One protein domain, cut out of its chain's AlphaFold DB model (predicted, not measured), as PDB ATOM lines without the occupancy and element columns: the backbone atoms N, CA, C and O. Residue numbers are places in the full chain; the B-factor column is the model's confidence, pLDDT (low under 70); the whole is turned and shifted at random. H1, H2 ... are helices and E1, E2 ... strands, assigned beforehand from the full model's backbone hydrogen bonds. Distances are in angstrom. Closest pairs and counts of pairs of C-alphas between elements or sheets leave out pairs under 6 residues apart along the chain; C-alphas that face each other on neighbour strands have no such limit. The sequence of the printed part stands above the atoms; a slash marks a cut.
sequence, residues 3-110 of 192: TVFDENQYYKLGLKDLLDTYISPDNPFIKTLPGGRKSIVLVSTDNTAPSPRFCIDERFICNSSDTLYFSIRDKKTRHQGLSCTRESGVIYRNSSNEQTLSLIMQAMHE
ATOM      1  N   THR A   3     105.692 148.264 130.407       88.62
ATOM      2  CA  THR A   3     106.212 149.191 129.389       88.62
ATOM      3  C   THR A   3     105.055 149.776 128.596       88.62
ATOM      4  O   THR A   3     104.203 149.034 128.115       88.62
ATOM      5  N   VAL A   4     105.033 151.101 128.447       89.56
ATOM      6  CA  VAL A   4     103.981 151.827 127.727       89.56
ATOM      7  C   VAL A   4     104.618 152.675 126.626       89.56
ATOM      8  O   VAL A   4     105.408 153.578 126.911       89.56
ATOM      9  N   PHE A   5     104.278 152.374 125.375       87.62
ATOM     10  CA  PHE A   5     104.674 153.121 124.185       87.62
ATOM     11  C   PHE A   5     103.522 154.026 123.759       87.62
ATOM     12  O   PHE A   5     102.579 153.578 123.108       87.62
ATOM     13  N   ASP A   6     103.586 155.290 124.161       88.31
ATOM     14  CA  ASP A   6     102.573 156.300 123.875       88.31
ATOM     15  C   ASP A   6     103.247 157.675 123.789       88.31
ATOM     16  O   ASP A   6     104.151 157.978 124.577       88.31
ATOM     17  N   GLU A   7     102.825 158.484 122.821       87.75
ATOM     18  CA  GLU A   7     103.295 159.861 122.648       87.75
ATOM     19  C   GLU A   7     102.719 160.781 123.733       87.75
ATOM     20  O   GLU A   7     103.394 161.708 124.190       87.75
ATOM     21  N   ASN A   8     101.508 160.484 124.220       89.62
ATOM     22  CA  ASN A   8     100.885 161.209 125.317       89.62
ATOM     23  C   ASN A   8     101.531 160.814 126.655       89.62
ATOM     24  O   ASN A   8     101.173 159.807 127.273       89.62
ATOM     25  N   GLN A   9     102.468 161.644 127.122       91.38
ATOM     26  CA  GLN A   9     103.215 161.390 128.357       91.38
ATOM     27  C   GLN A   9     102.321 161.331 129.602       91.38
ATOM     28  O   GLN A   9     102.571 160.510 130.480       91.38
ATOM     29  N   TYR A  10     101.259 162.138 129.679       92.94
ATOM     30  CA  TYR A  10     100.359 162.138 130.837       92.94
ATOM     31  C   TYR A  10      99.583 160.828 130.943       92.94
ATOM     32  O   TYR A  10      99.554 160.207 132.003       92.94
ATOM     33  N   TYR A  11      99.012 160.371 129.825       91.62
ATOM     34  CA  TYR A  11      98.304 159.094 129.780       91.62
ATOM     35  C   TYR A  11      99.252 157.929 130.079       91.62
ATOM     36  O   TYR A  11      98.939 157.062 130.891       91.62
ATOM     37  N   LYS A  12     100.445 157.945 129.473       92.94
ATOM     38  CA  LYS A  12     101.506 156.962 129.704       92.94
ATOM     39  C   LYS A  12     101.870 156.835 131.183       92.94
ATOM     40  O   LYS A  12     101.941 155.719 131.692       92.94
ATOM     41  N   LEU A  13     102.130 157.961 131.847       93.12
ATOM     42  CA  LEU A  13     102.527 157.997 133.253       93.12
ATOM     43  C   LEU A  13     101.380 157.564 134.166       93.12
ATOM     44  O   LEU A  13     101.591 156.685 134.992       93.12
ATOM     45  N   GLY A  14     100.171 158.098 133.966       93.88
ATOM     46  CA  GLY A  14      99.006 157.737 134.778       93.88
ATOM     47  C   GLY A  14      98.626 156.262 134.647       93.88
ATOM     48  O   GLY A  14      98.355 155.597 135.642       93.88
ATOM     49  N   LEU A  15      98.680 155.709 133.432       93.00
ATOM     50  CA  LEU A  15      98.423 154.286 133.218       93.00
ATOM     51  C   LEU A  15      99.516 153.415 133.840       93.00
ATOM     52  O   LEU A  15      99.213 152.377 134.418       93.00
ATOM     53  N   LYS A  16     100.784 153.822 133.740       92.44
ATOM     54  CA  LYS A  16     101.874 153.088 134.382       92.44
ATOM     55  C   LYS A  16     101.720 153.085 135.905       92.44
ATOM     56  O   LYS A  16     101.797 152.013 136.489       92.44
ATOM     57  N   ASP A  17     101.446 154.237 136.509       91.75
ATOM     58  CA  ASP A  17     101.246 154.388 137.954       91.75
ATOM     59  C   ASP A  17     100.060 153.557 138.469       91.75
ATOM     60  O   ASP A  17     100.187 152.799 139.437       91.75
ATOM     61  N   LEU A  18      98.935 153.588 137.742       91.31
ATOM     62  CA  LEU A  18      97.784 152.723 138.001       91.31
ATOM     63  C   LEU A  18      98.197 151.244 138.001       91.31
ATOM     64  O   LEU A  18      97.884 150.499 138.927       91.31
ATOM     65  N   LEU A  19      98.908 150.791 136.969       89.62
ATOM     66  CA  LEU A  19      99.289 149.385 136.860       89.62
ATOM     67  C   LEU A  19     100.354 148.980 137.881       89.62
ATOM     68  O   LEU A  19     100.259 147.883 138.423       89.62
ATOM     69  N   ASP A  20     101.330 149.834 138.179       87.56
ATOM     70  CA  ASP A  20     102.346 149.568 139.201       87.56
ATOM     71  C   ASP A  20     101.700 149.453 140.598       87.56
ATOM     72  O   ASP A  20     102.062 148.563 141.371       87.56
ATOM     73  N   THR A  21     100.671 150.260 140.882       85.44
ATOM     74  CA  THR A  21      99.895 150.192 142.132       85.44
ATOM     75  C   THR A  21      99.121 148.876 142.252       85.44
ATOM     76  O   THR A  21      99.214 148.174 143.261       85.44
ATOM     77  N   TYR A  22      98.364 148.501 141.218       81.19
ATOM     78  CA  TYR A  22      97.463 147.342 141.285       81.19
ATOM     79  C   TYR A  22      98.156 146.002 141.001       81.19
ATOM     80  O   TYR A  22      97.711 144.967 141.494       81.19
ATOM     81  N   ILE A  23      99.251 145.995 140.238       76.75
ATOM     82  CA  ILE A  23     100.016 144.789 139.860       76.75
ATOM     83  C   ILE A  23     101.287 144.667 140.724       76.75
ATOM     84  O   ILE A  23     102.243 143.968 140.381       76.75
ATOM     85  N   SER A  24     101.293 145.332 141.882       71.50
ATOM     86  CA  SER A  24     102.393 145.294 142.838       71.50
ATOM     87  C   SER A  24     102.785 143.852 143.224       71.50
ATOM     88  O   SER A  24     101.911 142.990 143.381       71.50
ATOM     89  N   PRO A  25     104.095 143.579 143.425       65.88
ATOM     90  CA  PRO A  25     104.628 142.363 144.043       65.88
ATOM     91  C   PRO A  25     103.834 141.803 145.217       65.88
ATOM     92  O   PRO A  25     103.760 140.584 145.391       65.88
ATOM     93  N   ASP A  26     103.303 142.709 146.028       68.12
ATOM     94  CA  ASP A  26     102.697 142.396 147.310       68.12
ATOM     95  C   ASP A  26     101.207 142.114 147.188       68.12
ATOM     96  O   ASP A  26     100.606 141.615 148.137       68.12
ATOM     97  N   ASN A  27     100.629 142.335 146.003       68.25
ATOM     98  CA  ASN A  27      99.249 141.996 145.732       68.25
ATOM     99  C   ASN A  27      99.067 140.458 145.782       68.25
ATOM    100  O   ASN A  27      99.612 139.740 144.931       68.25
ATOM    101  N   PRO A  28      98.280 139.924 146.741       66.12
ATOM    102  CA  PRO A  28      98.074 138.485 146.904       66.12
ATOM    103  C   PRO A  28      97.497 137.816 145.651       66.12
ATOM    104  O   PRO A  28      97.823 136.665 145.363       66.12
ATOM    105  N   PHE A  29      96.693 138.548 144.871       65.69
ATOM    106  CA  PHE A  29      96.101 138.064 143.623       65.69
ATOM    107  C   PHE A  29      97.144 137.833 142.523       65.69
ATOM    108  O   PHE A  29      96.957 136.977 141.665       65.69
ATOM    109  N   ILE A  30      98.263 138.564 142.552       67.31
ATOM    110  CA  ILE A  30      99.352 138.415 141.579       67.31
ATOM    111  C   ILE A  30     100.265 137.239 141.949       67.31
ATOM    112  O   ILE A  30     100.788 136.564 141.061       67.31
ATOM    113  N   LYS A  31     100.423 136.939 143.246       64.25
ATOM    114  CA  LYS A  31     101.241 135.811 143.735       64.25
ATOM    115  C   LYS A  31     100.680 134.441 143.344       64.25
ATOM    116  O   LYS A  31     101.446 133.493 143.208       64.25
ATOM    117  N   THR A  32      99.368 134.336 143.140       64.88
ATOM    118  CA  THR A  32      98.682 133.076 142.805       64.88
ATOM    119  C   THR A  32      98.572 132.815 141.299       64.88
ATOM    120  O   THR A  32      97.983 131.813 140.886       64.88
ATOM    121  N   LEU A  33      99.139 133.684 140.452       64.69
ATOM    122  CA  LEU A  33      99.025 133.553 139.003       64.69
ATOM    123  C   LEU A  33      99.830 132.360 138.451       64.69
ATOM    124  O   LEU A  33     101.038 132.251 138.690       64.69
ATOM    125  N   PRO A  34      99.207 131.496 137.627       58.28
ATOM    126  CA  PRO A  34      99.912 130.408 136.965       58.28
ATOM    127  C   PRO A  34     100.927 130.962 135.952       58.28
ATOM    128  O   PRO A  34     100.565 131.685 135.021       58.28
ATOM    129  N   GLY A  35     102.203 130.596 136.119       60.19
ATOM    130  CA  GLY A  35     103.317 131.063 135.278       60.19
ATOM    131  C   GLY A  35     104.104 132.254 135.839       60.19
ATOM    132  O   GLY A  35     105.020 132.731 135.179       60.19
ATOM    133  N   GLY A  36     103.792 132.716 137.056       63.62
ATOM    134  CA  GLY A  36     104.538 133.789 137.721       63.62
ATOM    135  C   GLY A  36     104.253 135.185 137.153       63.62
ATOM    136  O   GLY A  36     103.203 135.441 136.559       63.62
ATOM    137  N   ARG A  37     105.184 136.128 137.369       67.88
ATOM    138  CA  ARG A  37     105.030 137.520 136.913       67.88
ATOM    139  C   ARG A  37     105.051 137.602 135.390       67.88
ATOM    140  O   ARG A  37     106.067 137.324 134.759       67.88
ATOM    141  N   LYS A  38     103.955 138.097 134.819       77.06
ATOM    142  CA  LYS A  38     103.871 138.431 133.396       77.06
ATOM    143  C   LYS A  38     104.430 139.831 133.135       77.06
ATOM    144  O   LYS A  38     104.212 140.759 133.916       77.06
ATOM    145  N   SER A  39     105.156 139.988 132.033       84.06
ATOM    146  CA  SER A  39     105.514 141.315 131.519       84.06
ATOM    147  C   SER A  39     104.327 141.891 130.760       84.06
ATOM    148  O   SER A  39     103.604 141.150 130.099       84.06
ATOM    149  N   ILE A  40     104.114 143.200 130.847       87.50
ATOM    150  CA  ILE A  40     103.008 143.879 130.176       87.50
ATOM    151  C   ILE A  40     103.592 144.953 129.269       87.50
ATOM    152  O   ILE A  40     104.352 145.814 129.716       87.50
ATOM    153  N   VAL A  41     103.232 144.889 127.993       88.25
ATOM    154  CA  VAL A  41     103.615 145.867 126.978       88.25
ATOM    155  C   VAL A  41     102.346 146.471 126.401       88.25
ATOM    156  O   VAL A  41     101.499 145.759 125.863       88.25
ATOM    157  N   LEU A  42     102.217 147.787 126.517       90.25
ATOM    158  CA  LEU A  42     101.102 148.554 125.989       90.25
ATOM    159  C   LEU A  42     101.600 149.461 124.866       90.25
ATOM    160  O   LEU A  42     102.608 150.145 125.034       90.25
ATOM    161  N   VAL A  43     100.912 149.461 123.726       88.88
ATOM    162  CA  VAL A  43     101.319 150.219 122.534       88.88
ATOM    163  C   VAL A  43     100.149 151.034 122.014       88.88
ATOM    164  O   VAL A  43      99.131 150.470 121.617       88.88
ATOM    165  N   SER A  44     100.303 152.355 121.995       87.94
ATOM    166  CA  SER A  44      99.363 153.265 121.349       87.94
ATOM    167  C   SER A  44      99.372 153.064 119.842       87.94
ATOM    168  O   SER A  44     100.427 152.986 119.210       87.94
ATOM    169  N   THR A  45      98.175 152.976 119.273       81.44
ATOM    170  CA  THR A  45      97.950 152.922 117.831       81.44
ATOM    171  C   THR A  45      96.844 153.870 117.439       81.44
ATOM    172  O   THR A  45      95.814 153.914 118.115       81.44
ATOM    173  N   ASP A  46      97.000 154.517 116.291       70.75
ATOM    174  CA  ASP A  46      95.928 155.303 115.698       70.75
ATOM    175  C   ASP A  46      94.692 154.432 115.451       70.75
ATOM    176  O   ASP A  46      94.790 153.264 115.066       70.75
ATOM    177  N   ASN A  47      93.499 155.005 115.623       63.50
ATOM    178  CA  ASN A  47      92.239 154.265 115.459       63.50
ATOM    179  C   ASN A  47      92.034 153.708 114.038       63.50
ATOM    180  O   ASN A  47      91.204 152.818 113.833       63.50
ATOM    181  N   THR A  48      92.754 154.252 113.058       55.66
ATOM    182  CA  THR A  48      92.735 153.846 111.648       55.66
ATOM    183  C   THR A  48      93.848 152.857 111.305       55.66
ATOM    184  O   THR A  48      93.783 152.209 110.258       55.66
ATOM    185  N   ALA A  49      94.853 152.704 112.173       63.88
ATOM    186  CA  ALA A  49      95.962 151.796 111.947       63.88
ATOM    187  C   ALA A  49      95.551 150.332 112.214       63.88
ATOM    188  O   ALA A  49      94.702 150.046 113.069       63.88
ATOM    189  N   PRO A  50      96.157 149.360 111.508       65.38
ATOM    190  CA  PRO A  50      96.045 147.952 111.873       65.38
ATOM    191  C   PRO A  50      96.539 147.706 113.305       65.38
ATOM    192  O   PRO A  50      97.438 148.401 113.777       65.38
ATOM    193  N   SER A  51      96.023 146.661 113.971       68.50
ATOM    194  CA  SER A  51      96.592 146.221 115.254       68.50
ATOM    195  C   SER A  51      98.105 145.991 115.136       68.50
ATOM    196  O   SER A  51      98.556 145.453 114.111       68.50
ATOM    197  N   PRO A  52      98.893 146.333 116.175       76.50
ATOM    198  CA  PRO A  52     100.313 146.037 116.207       76.50
ATOM    199  C   PRO A  52     100.559 144.556 115.972       76.50
ATOM    200  O   PRO A  52      99.837 143.668 116.440       76.50
ATOM    201  N   ARG A  53     101.630 144.272 115.242       80.12
ATOM    202  CA  ARG A  53     101.980 142.911 114.844       80.12
ATOM    203  C   ARG A  53     102.925 142.290 115.870       80.12
ATOM    204  O   ARG A  53     104.010 141.844 115.515       80.12
ATOM    205  N   PHE A  54     102.491 142.219 117.130       80.88
ATOM    206  CA  PHE A  54     103.298 141.806 118.293       80.88
ATOM    207  C   PHE A  54     104.077 140.486 118.136       80.88
ATOM    208  O   PHE A  54     105.050 140.246 118.837       80.88
ATOM    209  N   CYS A  55     103.650 139.590 117.245       77.25
ATOM    210  CA  CYS A  55     104.332 138.314 116.998       77.25
ATOM    211  C   CYS A  55     105.491 138.353 115.992       77.25
ATOM    212  O   CYS A  55     106.210 137.362 115.900       77.25
ATOM    213  N   ILE A  56     105.649 139.433 115.223       72.12
ATOM    214  CA  ILE A  56     106.712 139.573 114.208       72.12
ATOM    215  C   ILE A  56     107.461 140.903 114.301       72.12
ATOM    216  O   ILE A  56     108.479 141.072 113.640       72.12
ATOM    217  N   ASP A  57     106.926 141.860 115.053       71.19
ATOM    218  CA  ASP A  57     107.549 143.152 115.280       71.19
ATOM    219  C   ASP A  57     108.673 142.978 116.296       71.19
ATOM    220  O   ASP A  57     108.412 142.678 117.460       71.19
ATOM    221  N   GLU A  58     109.912 143.123 115.834       63.31
ATOM    222  CA  GLU A  58     111.125 142.823 116.603       63.31
ATOM    223  C   GLU A  58     111.250 143.677 117.867       63.31
ATOM    224  O   GLU A  58     111.749 143.179 118.873       63.31
ATOM    225  N   ARG A  59     110.653 144.880 117.889       63.41
ATOM    226  CA  ARG A  59     110.527 145.715 119.102       63.41
ATOM    227  C   ARG A  59     109.781 145.005 120.233       63.41
ATOM    228  O   ARG A  59     109.937 145.339 121.402       63.41
ATOM    229  N   PHE A  60     108.929 144.052 119.866       64.06
ATOM    230  CA  PHE A  60     108.045 143.300 120.746       64.06
ATOM    231  C   PHE A  60     108.357 141.797 120.729       64.06
ATOM    232  O   PHE A  60     107.627 141.019 121.341       64.06
ATOM    233  N   ILE A  61     109.429 141.344 120.066       57.81
ATOM    234  CA  ILE A  61     109.882 139.952 120.186       57.81
ATOM    235  C   ILE A  61     110.614 139.816 121.524       57.81
ATOM    236  O   ILE A  61     111.832 139.734 121.605       57.81
ATOM    237  N   CYS A  62     109.852 139.772 122.616       49.81
ATOM    238  CA  CYS A  62     110.350 139.168 123.842       49.81
ATOM    239  C   CYS A  62     110.271 137.645 123.676       49.81
ATOM    240  O   CYS A  62     109.200 137.079 123.426       49.81
ATOM    241  N   ASN A  63     111.420 136.984 123.829       50.62
ATOM    242  CA  ASN A  63     111.538 135.524 123.893       50.62
ATOM    243  C   ASN A  63     110.847 134.928 125.130       50.62
ATOM    244  O   ASN A  63     110.693 133.712 125.221       50.62
ATOM    245  N   SER A  64     110.380 135.756 126.072       57.34
ATOM    246  CA  SER A  64     109.555 135.267 127.166       57.34
ATOM    247  C   SER A  64     108.136 135.031 126.662       57.34
ATOM    248  O   SER A  64     107.413 135.930 126.224       57.34
ATOM    249  N   SER A  65     107.712 133.776 126.743       64.56
ATOM    250  CA  SER A  65     106.328 133.424 126.463       64.56
ATOM    251  C   SER A  65     105.352 134.169 127.397       64.56
ATOM    252  O   SER A  65     104.173 134.239 127.078       64.56
ATOM    253  N   ASP A  66     105.821 134.717 128.526       77.25
ATOM    254  CA  ASP A  66     105.064 135.373 129.610       77.25
ATOM    255  C   ASP A  66     104.732 136.858 129.399       77.25
ATOM    256  O   ASP A  66     104.276 137.516 130.331       77.25
ATOM    257  N   THR A  67     104.924 137.406 128.196       82.62
ATOM    258  CA  THR A  67     104.563 138.807 127.919       82.62
ATOM    259  C   THR A  67     103.134 138.936 127.382       82.62
ATOM    260  O   THR A  67     102.755 138.261 126.423       82.62
ATOM    261  N   LEU A  68     102.347 139.829 127.985       87.00
ATOM    262  CA  LEU A  68     101.030 140.255 127.517       87.00
ATOM    263  C   LEU A  68     101.152 141.558 126.727       87.00
ATOM    264  O   LEU A  68     101.746 142.522 127.210       87.00
ATOM    265  N   TYR A  69     100.555 141.586 125.538       87.50
ATOM    266  CA  TYR A  69     100.583 142.747 124.655       87.50
ATOM    267  C   TYR A  69      99.197 143.364 124.531       87.50
ATOM    268  O   TYR A  69      98.241 142.664 124.194       87.50
ATOM    269  N   PHE A  70      99.092 144.668 124.756       90.00
ATOM    270  CA  PHE A  70      97.843 145.410 124.631       90.00
ATOM    271  C   PHE A  70      97.999 146.579 123.665       90.00
ATOM    272  O   PHE A  70      99.026 147.258 123.655       90.00
ATOM    273  N   SER A  71      96.957 146.832 122.882       89.88
ATOM    274  CA  SER A  71      96.859 148.031 122.049       89.88
ATOM    275  C   SER A  71      96.088 149.119 122.790       89.88
ATOM    276  O   SER A  71      95.030 148.825 123.340       89.88
ATOM    277  N   ILE A  72      96.578 150.360 122.782       90.62
ATOM    278  CA  ILE A  72      95.865 151.540 123.294       90.62
ATOM    279  C   ILE A  72      95.249 152.292 122.105       90.62
ATOM    280  O   ILE A  72      95.924 152.508 121.097       90.62
ATOM    281  N   ARG A  73      93.969 152.668 122.208       88.25
ATOM    282  CA  ARG A  73      93.198 153.352 121.146       88.25
ATOM    283  C   ARG A  73      92.289 154.430 121.710       88.25
ATOM    284  O   ARG A  73      91.862 154.318 122.848       88.25
ATOM    285  N   ASP A  74      91.905 155.435 120.932       84.50
ATOM    286  CA  ASP A  74      91.061 156.517 121.465       84.50
ATOM    287  C   ASP A  74      89.569 156.175 121.463       84.50
ATOM    288  O   ASP A  74      88.844 156.597 122.362       84.50
ATOM    289  N   LYS A  75      89.078 155.441 120.453       77.50
ATOM    290  CA  LYS A  75      87.636 155.180 120.283       77.50
ATOM    291  C   LYS A  75      87.343 153.738 119.889       77.50
ATOM    292  O   LYS A  75      88.049 153.144 119.079       77.50
ATOM    293  N   LYS A  76      86.218 153.214 120.393       67.38
ATOM    294  CA  LYS A  76      85.594 151.971 119.915       67.38
ATOM    295  C   LYS A  76      85.066 152.183 118.498       67.38
ATOM    296  O   LYS A  76      83.920 152.587 118.316       67.38
ATOM    297  N   THR A  77      85.883 151.924 117.489       65.31
ATOM    298  CA  THR A  77      85.418 151.834 116.101       65.31
ATOM    299  C   THR A  77      85.295 150.364 115.695       65.31
ATOM    300  O   THR A  77      85.970 149.490 116.244       65.31
ATOM    301  N   ARG A  78      84.387 150.048 114.755       55.31
ATOM    302  CA  ARG A  78      84.344 148.716 114.127       55.31
ATOM    303  C   ARG A  78      85.645 148.531 113.354       55.31
ATOM    304  O   ARG A  78      85.764 148.963 112.211       55.31
ATOM    305  N   HIS A  79      86.630 147.906 113.978       56.56
ATOM    306  CA  HIS A  79      87.877 147.609 113.300       56.56
ATOM    307  C   HIS A  79      87.672 146.433 112.340       56.56
ATOM    308  O   HIS A  79      87.352 145.325 112.760       56.56
ATOM    309  N   GLN A  80      87.922 146.668 111.051       50.12
ATOM    310  CA  GLN A  80      88.047 145.619 110.027       50.12
ATOM    311  C   GLN A  80      89.468 145.010 109.989       50.12
ATOM    312  O   GLN A  80      89.865 144.365 109.022       50.12
ATOM    313  N   GLY A  81      90.263 145.220 111.044       54.41
ATOM    314  CA  GLY A  81      91.659 144.802 111.121       54.41
ATOM    315  C   GLY A  81      91.839 143.411 111.725       54.41
ATOM    316  O   GLY A  81      91.290 143.085 112.776       54.41
ATOM    317  N   LEU A  82      92.667 142.598 111.073       55.19
ATOM    318  CA  LEU A  82      93.107 141.288 111.542       55.19
ATOM    319  C   LEU A  82      93.939 141.433 112.837       55.19
ATOM    320  O   LEU A  82      95.101 141.828 112.776       55.19
ATOM    321  N   SER A  83      93.375 141.087 114.000       70.56
ATOM    322  CA  SER A  83      94.106 141.074 115.278       70.56
ATOM    323  C   SER A  83      95.261 140.067 115.265       70.56
ATOM    324  O   SER A  83      95.132 138.943 114.752       70.56
ATOM    325  N   CYS A  84      96.404 140.485 115.813       79.81
ATOM    326  CA  CYS A  84      97.573 139.633 115.992       79.81
ATOM    327  C   CYS A  84      97.254 138.542 117.020       79.81
ATOM    328  O   CYS A  84      96.628 138.814 118.037       79.81
ATOM    329  N   THR A  85      97.727 137.307 116.825       80.69
ATOM    330  CA  THR A  85      97.466 136.250 117.816       80.69
ATOM    331  C   THR A  85      98.119 136.554 119.160       80.69
ATOM    332  O   THR A  85      97.586 136.121 120.172       80.69
ATOM    333  N   ARG A  86      99.234 137.298 119.203       81.94
ATOM    334  CA  ARG A  86      99.887 137.728 120.453       81.94
ATOM    335  C   ARG A  86      99.223 138.933 121.135       81.94
ATOM    336  O   ARG A  86      99.604 139.230 122.257       81.94
ATOM    337  N   GLU A  87      98.234 139.574 120.513       85.56
ATOM    338  CA  GLU A  87      97.432 140.614 121.170       85.56
ATOM    339  C   GLU A  87      96.572 139.971 122.271       85.56
ATOM    340  O   GLU A  87      95.846 139.001 122.029       85.56
ATOM    341  N   SER A  88      96.719 140.472 123.494       87.81
ATOM    342  CA  SER A  88      95.981 140.042 124.686       87.81
ATOM    343  C   SER A  88      94.710 140.860 124.905       87.81
ATOM    344  O   SER A  88      93.794 140.389 125.568       87.81
ATOM    345  N   GLY A  89      94.626 142.064 124.335       88.94
ATOM    346  CA  GLY A  89      93.439 142.906 124.415       88.94
ATOM    347  C   GLY A  89      93.652 144.303 123.839       88.94
ATOM    348  O   GLY A  89      94.767 144.682 123.474       88.94
ATOM    349  N   VAL A  90      92.565 145.072 123.778       89.12
ATOM    350  CA  VAL A  90      92.561 146.478 123.359       89.12
ATOM    351  C   VAL A  90      92.011 147.322 124.502       89.12
ATOM    352  O   VAL A  90      90.902 147.071 124.974       89.12
ATOM    353  N   ILE A  91      92.787 148.312 124.927       91.12
ATOM    354  CA  ILE A  91      92.430 149.303 125.942       91.12
ATOM    355  C   ILE A  91      92.042 150.583 125.210       91.12
ATOM    356  O   ILE A  91      92.776 151.058 124.343       91.12
ATOM    357  N   TYR A  92      90.884 151.144 125.546       90.31
ATOM    358  CA  TYR A  92      90.478 152.433 125.001       90.31
ATOM    359  C   TYR A  92      90.865 153.541 125.980       90.31
ATOM    360  O   TYR A  92      90.747 153.365 127.189       90.31
ATOM    361  N   ARG A  93      91.308 154.702 125.493       90.00
ATOM    362  CA  ARG A  93      91.729 155.822 126.350       90.00
ATOM    363  C   ARG A  93      90.612 156.331 127.250       90.00
ATOM    364  O   ARG A  93      90.889 156.843 128.324       90.00
ATOM    365  N   ASN A  94      89.366 156.187 126.806       89.56
ATOM    366  CA  ASN A  94      88.177 156.532 127.576       89.56
ATOM    367  C   ASN A  94      87.637 155.371 128.431       89.56
ATOM    368  O   ASN A  94      86.561 155.509 129.010       89.56
ATOM    369  N   SER A  95      88.325 154.224 128.480       89.88
ATOM    370  CA  SER A  95      87.997 153.158 129.426       89.88
ATOM    371  C   SER A  95      88.247 153.637 130.850       89.88
ATOM    372  O   SER A  95      89.234 154.321 131.115       89.88
ATOM    373  N   SER A  96      87.368 153.252 131.776       92.75
ATOM    374  CA  SER A  96      87.611 153.512 133.195       92.75
ATOM    375  C   SER A  96      88.807 152.697 133.702       92.75
ATOM    376  O   SER A  96      89.236 151.719 133.070       92.75
ATOM    377  N   ASN A  97      89.336 153.074 134.866       92.81
ATOM    378  CA  ASN A  97      90.428 152.345 135.505       92.81
ATOM    379  C   ASN A  97      90.021 150.892 135.787       92.81
ATOM    380  O   ASN A  97      90.773 149.968 135.484       92.81
ATOM    381  N   GLU A  98      88.796 150.672 136.263       92.00
ATOM    382  CA  GLU A  98      88.249 149.347 136.576       92.00
ATOM    383  C   GLU A  98      88.133 148.482 135.319       92.00
ATOM    384  O   GLU A  98      88.507 147.310 135.335       92.00
ATOM    385  N   GLN A  99      87.671 149.059 134.203       92.12
ATOM    386  CA  GLN A  99      87.587 148.354 132.922       92.12
ATOM    387  C   GLN A  99      88.974 147.933 132.422       92.12
ATOM    388  O   GLN A  99      89.158 146.801 131.970       92.12
ATOM    389  N   THR A 100      89.949 148.838 132.523       92.38
ATOM    390  CA  THR A 100      91.334 148.593 132.102       92.38
ATOM    391  C   THR A 100      91.987 147.503 132.952       92.38
ATOM    392  O   THR A 100      92.559 146.552 132.413       92.38
ATOM    393  N   LEU A 101      91.845 147.594 134.275       91.38
ATOM    394  CA  LEU A 101      92.367 146.608 135.219       91.38
ATOM    395  C   LEU A 101      91.710 145.242 135.026       91.38
ATOM    396  O   LEU A 101      92.417 144.241 134.922       91.38
ATOM    397  N   SER A 102      90.382 145.194 134.896       90.12
ATOM    398  CA  SER A 102      89.646 143.948 134.667       90.12
ATOM    399  C   SER A 102      90.119 143.230 133.402       90.12
ATOM    400  O   SER A 102      90.309 142.014 133.428       90.12
ATOM    401  N   LEU A 103      90.338 143.964 132.304       91.06
ATOM    402  CA  LEU A 103      90.836 143.393 131.049       91.06
ATOM    403  C   LEU A 103      92.238 142.789 131.220       91.06
ATOM    404  O   LEU A 103      92.507 141.680 130.753       91.06
ATOM    405  N   ILE A 104      93.136 143.516 131.888       89.94
ATOM    406  CA  ILE A 104      94.513 143.065 132.107       89.94
ATOM    407  C   ILE A 104      94.535 141.838 133.018       89.94
ATOM    408  O   ILE A 104      95.174 140.843 132.676       89.94
ATOM    409  N   MET A 105      93.797 141.871 134.129       86.44
ATOM    410  CA  MET A 105      93.695 140.744 135.057       86.44
ATOM    411  C   MET A 105      93.136 139.503 134.361       86.44
ATOM    412  O   MET A 105      93.715 138.423 134.480       86.44
ATOM    413  N   GLN A 106      92.080 139.649 133.556       87.38
ATOM    414  CA  GLN A 106      91.533 138.541 132.775       87.38
ATOM    415  C   GLN A 106      92.609 137.898 131.884       87.38
ATOM    416  O   GLN A 106      92.824 136.686 131.948       87.38
ATOM    417  N   ALA A 107      93.360 138.697 131.124       87.25
ATOM    418  CA  ALA A 107      94.450 138.197 130.284       87.25
ATOM    419  C   ALA A 107      95.616 137.577 131.089       87.25
ATOM    420  O   ALA A 107      96.330 136.695 130.597       87.25
ATOM    421  N   MET A 108      95.826 138.009 132.337       82.75
ATOM    422  CA  MET A 108      96.790 137.380 133.244       82.75
ATOM    423  C   MET A 108      96.336 135.989 133.699       82.75
ATOM    424  O   MET A 108      97.183 135.100 133.793       82.75
ATOM    425  N   HIS A 109      95.037 135.763 133.899       79.19
ATOM    426  CA  HIS A 109      94.498 134.453 134.283       79.19
ATOM    427  C   HIS A 109      94.345 133.477 133.112       79.19
ATOM    428  O   HIS A 109      94.372 132.261 133.312       79.19
ATOM    429  N   GLU A 110      94.215 133.979 131.885       78.44
ATOM    430  CA  GLU A 110      94.089 133.118 130.715       78.44
ATOM    431  C   GLU A 110      95.319 132.206 130.543       78.44
ATOM    432  O   GLU A 110      96.472 132.652 130.433       78.44
TER     433      GLU A 110
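What this domain is: This is residues 3 to 110 of the 192 residues of the protein "HTH luxR-type domain-containing protein" of Serratia sp. 14-2641 (UniProt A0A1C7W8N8). The model is a slab of two layers: a twisted sheet of four parallel strands, E1 to E4, with two helices, H1 and H3, over one face. The short helix H2 lies away from this body, beyond the beginning of E2, and two long loops, residues 45 to 66 and 74 to 86, link the strands. The printed part has 108 residues, in the order E1 H1 H2 E2 E3 E4 H3, and the sheet's order is E1 E2 E3 E4. The class is mixed, helices and strands, though under half of the residues are in named elements. The whole is compact, with a radius of gyration of the C-alphas of 13.6 A and spans of 39 by 29 by 23 A.

How they stand to each other: E1, residues 3 to 5, is an edge strand and the parallel neighbour of E2, residues 39 to 44, at 12 degrees; N 5 and O 42 are 2.8 A apart, within hydrogen-bond range. E2 and E3, residues 67 to 73, are parallel at 21 degrees, with N 70 and O 41 at 2.9 A. E3 and the other edge strand, E4, residues 87 to 92, are parallel at 32 degrees, with N 88 and O 69 at 2.8 A. The sheet is only just strongly twisted, its C-alphas lying up to 4.1 A off the best plane. H1, residues 9 to 22, is on the sheet at a height of 9.5 A, over E1 and along the strands, at 21 degrees to E1 on the local plane; their closest C-alphas, of Val 4 and Lys 12, are 6.0 A apart. H3, residues 97 to 109, is on the same face at a height of 8.7 A, over E3, and only just along the strands, at 28 degrees to E3 on the local plane. The closest C-alphas of H3 and E4, of Ser 88 and Ala 107, are 6.1 A apart. H1 and H3 only just touch, with 3 pairs of C-alphas within 8 A, the closest those of Leu 19 and Leu 101 at 7.6 A; they run the same way at a steep tilt of 58 degrees. H2, residues 28 to 31, is not on the sheet and is apart from H1 and H3. E1, H1, H2 and E2 make a strand-helix-strand unit, two parallel neighbour strands with helices between, and its crossover is left-handed. In H1 and H3 every O i to N i+4 pair is within hydrogen-bond range; H2 is too short for one.

Where its parts are: E1 begins with C-alpha 3 at (106.212, 149.191, 129.389) and is 6.7 A long. H1 is 19.9 A long, H2 5.2 A, E2 16.9 A, E3 19.7 A and E4 14.2 A. H3, 18.4 A long, ends with C-alpha 109 at (94.498, 134.453, 134.283).

The domain as a whole: The two C-alphas farthest apart, of Asp 26 and Gln 80, are 40.2 A apart. The printed part has no cut; its long links are E2 to E3 and E3 to E4. The mean pLDDT of the printed part is 78.7, with residues 25 to 37, 47 to 51, 58 to 65 and 76 to 82 under 70.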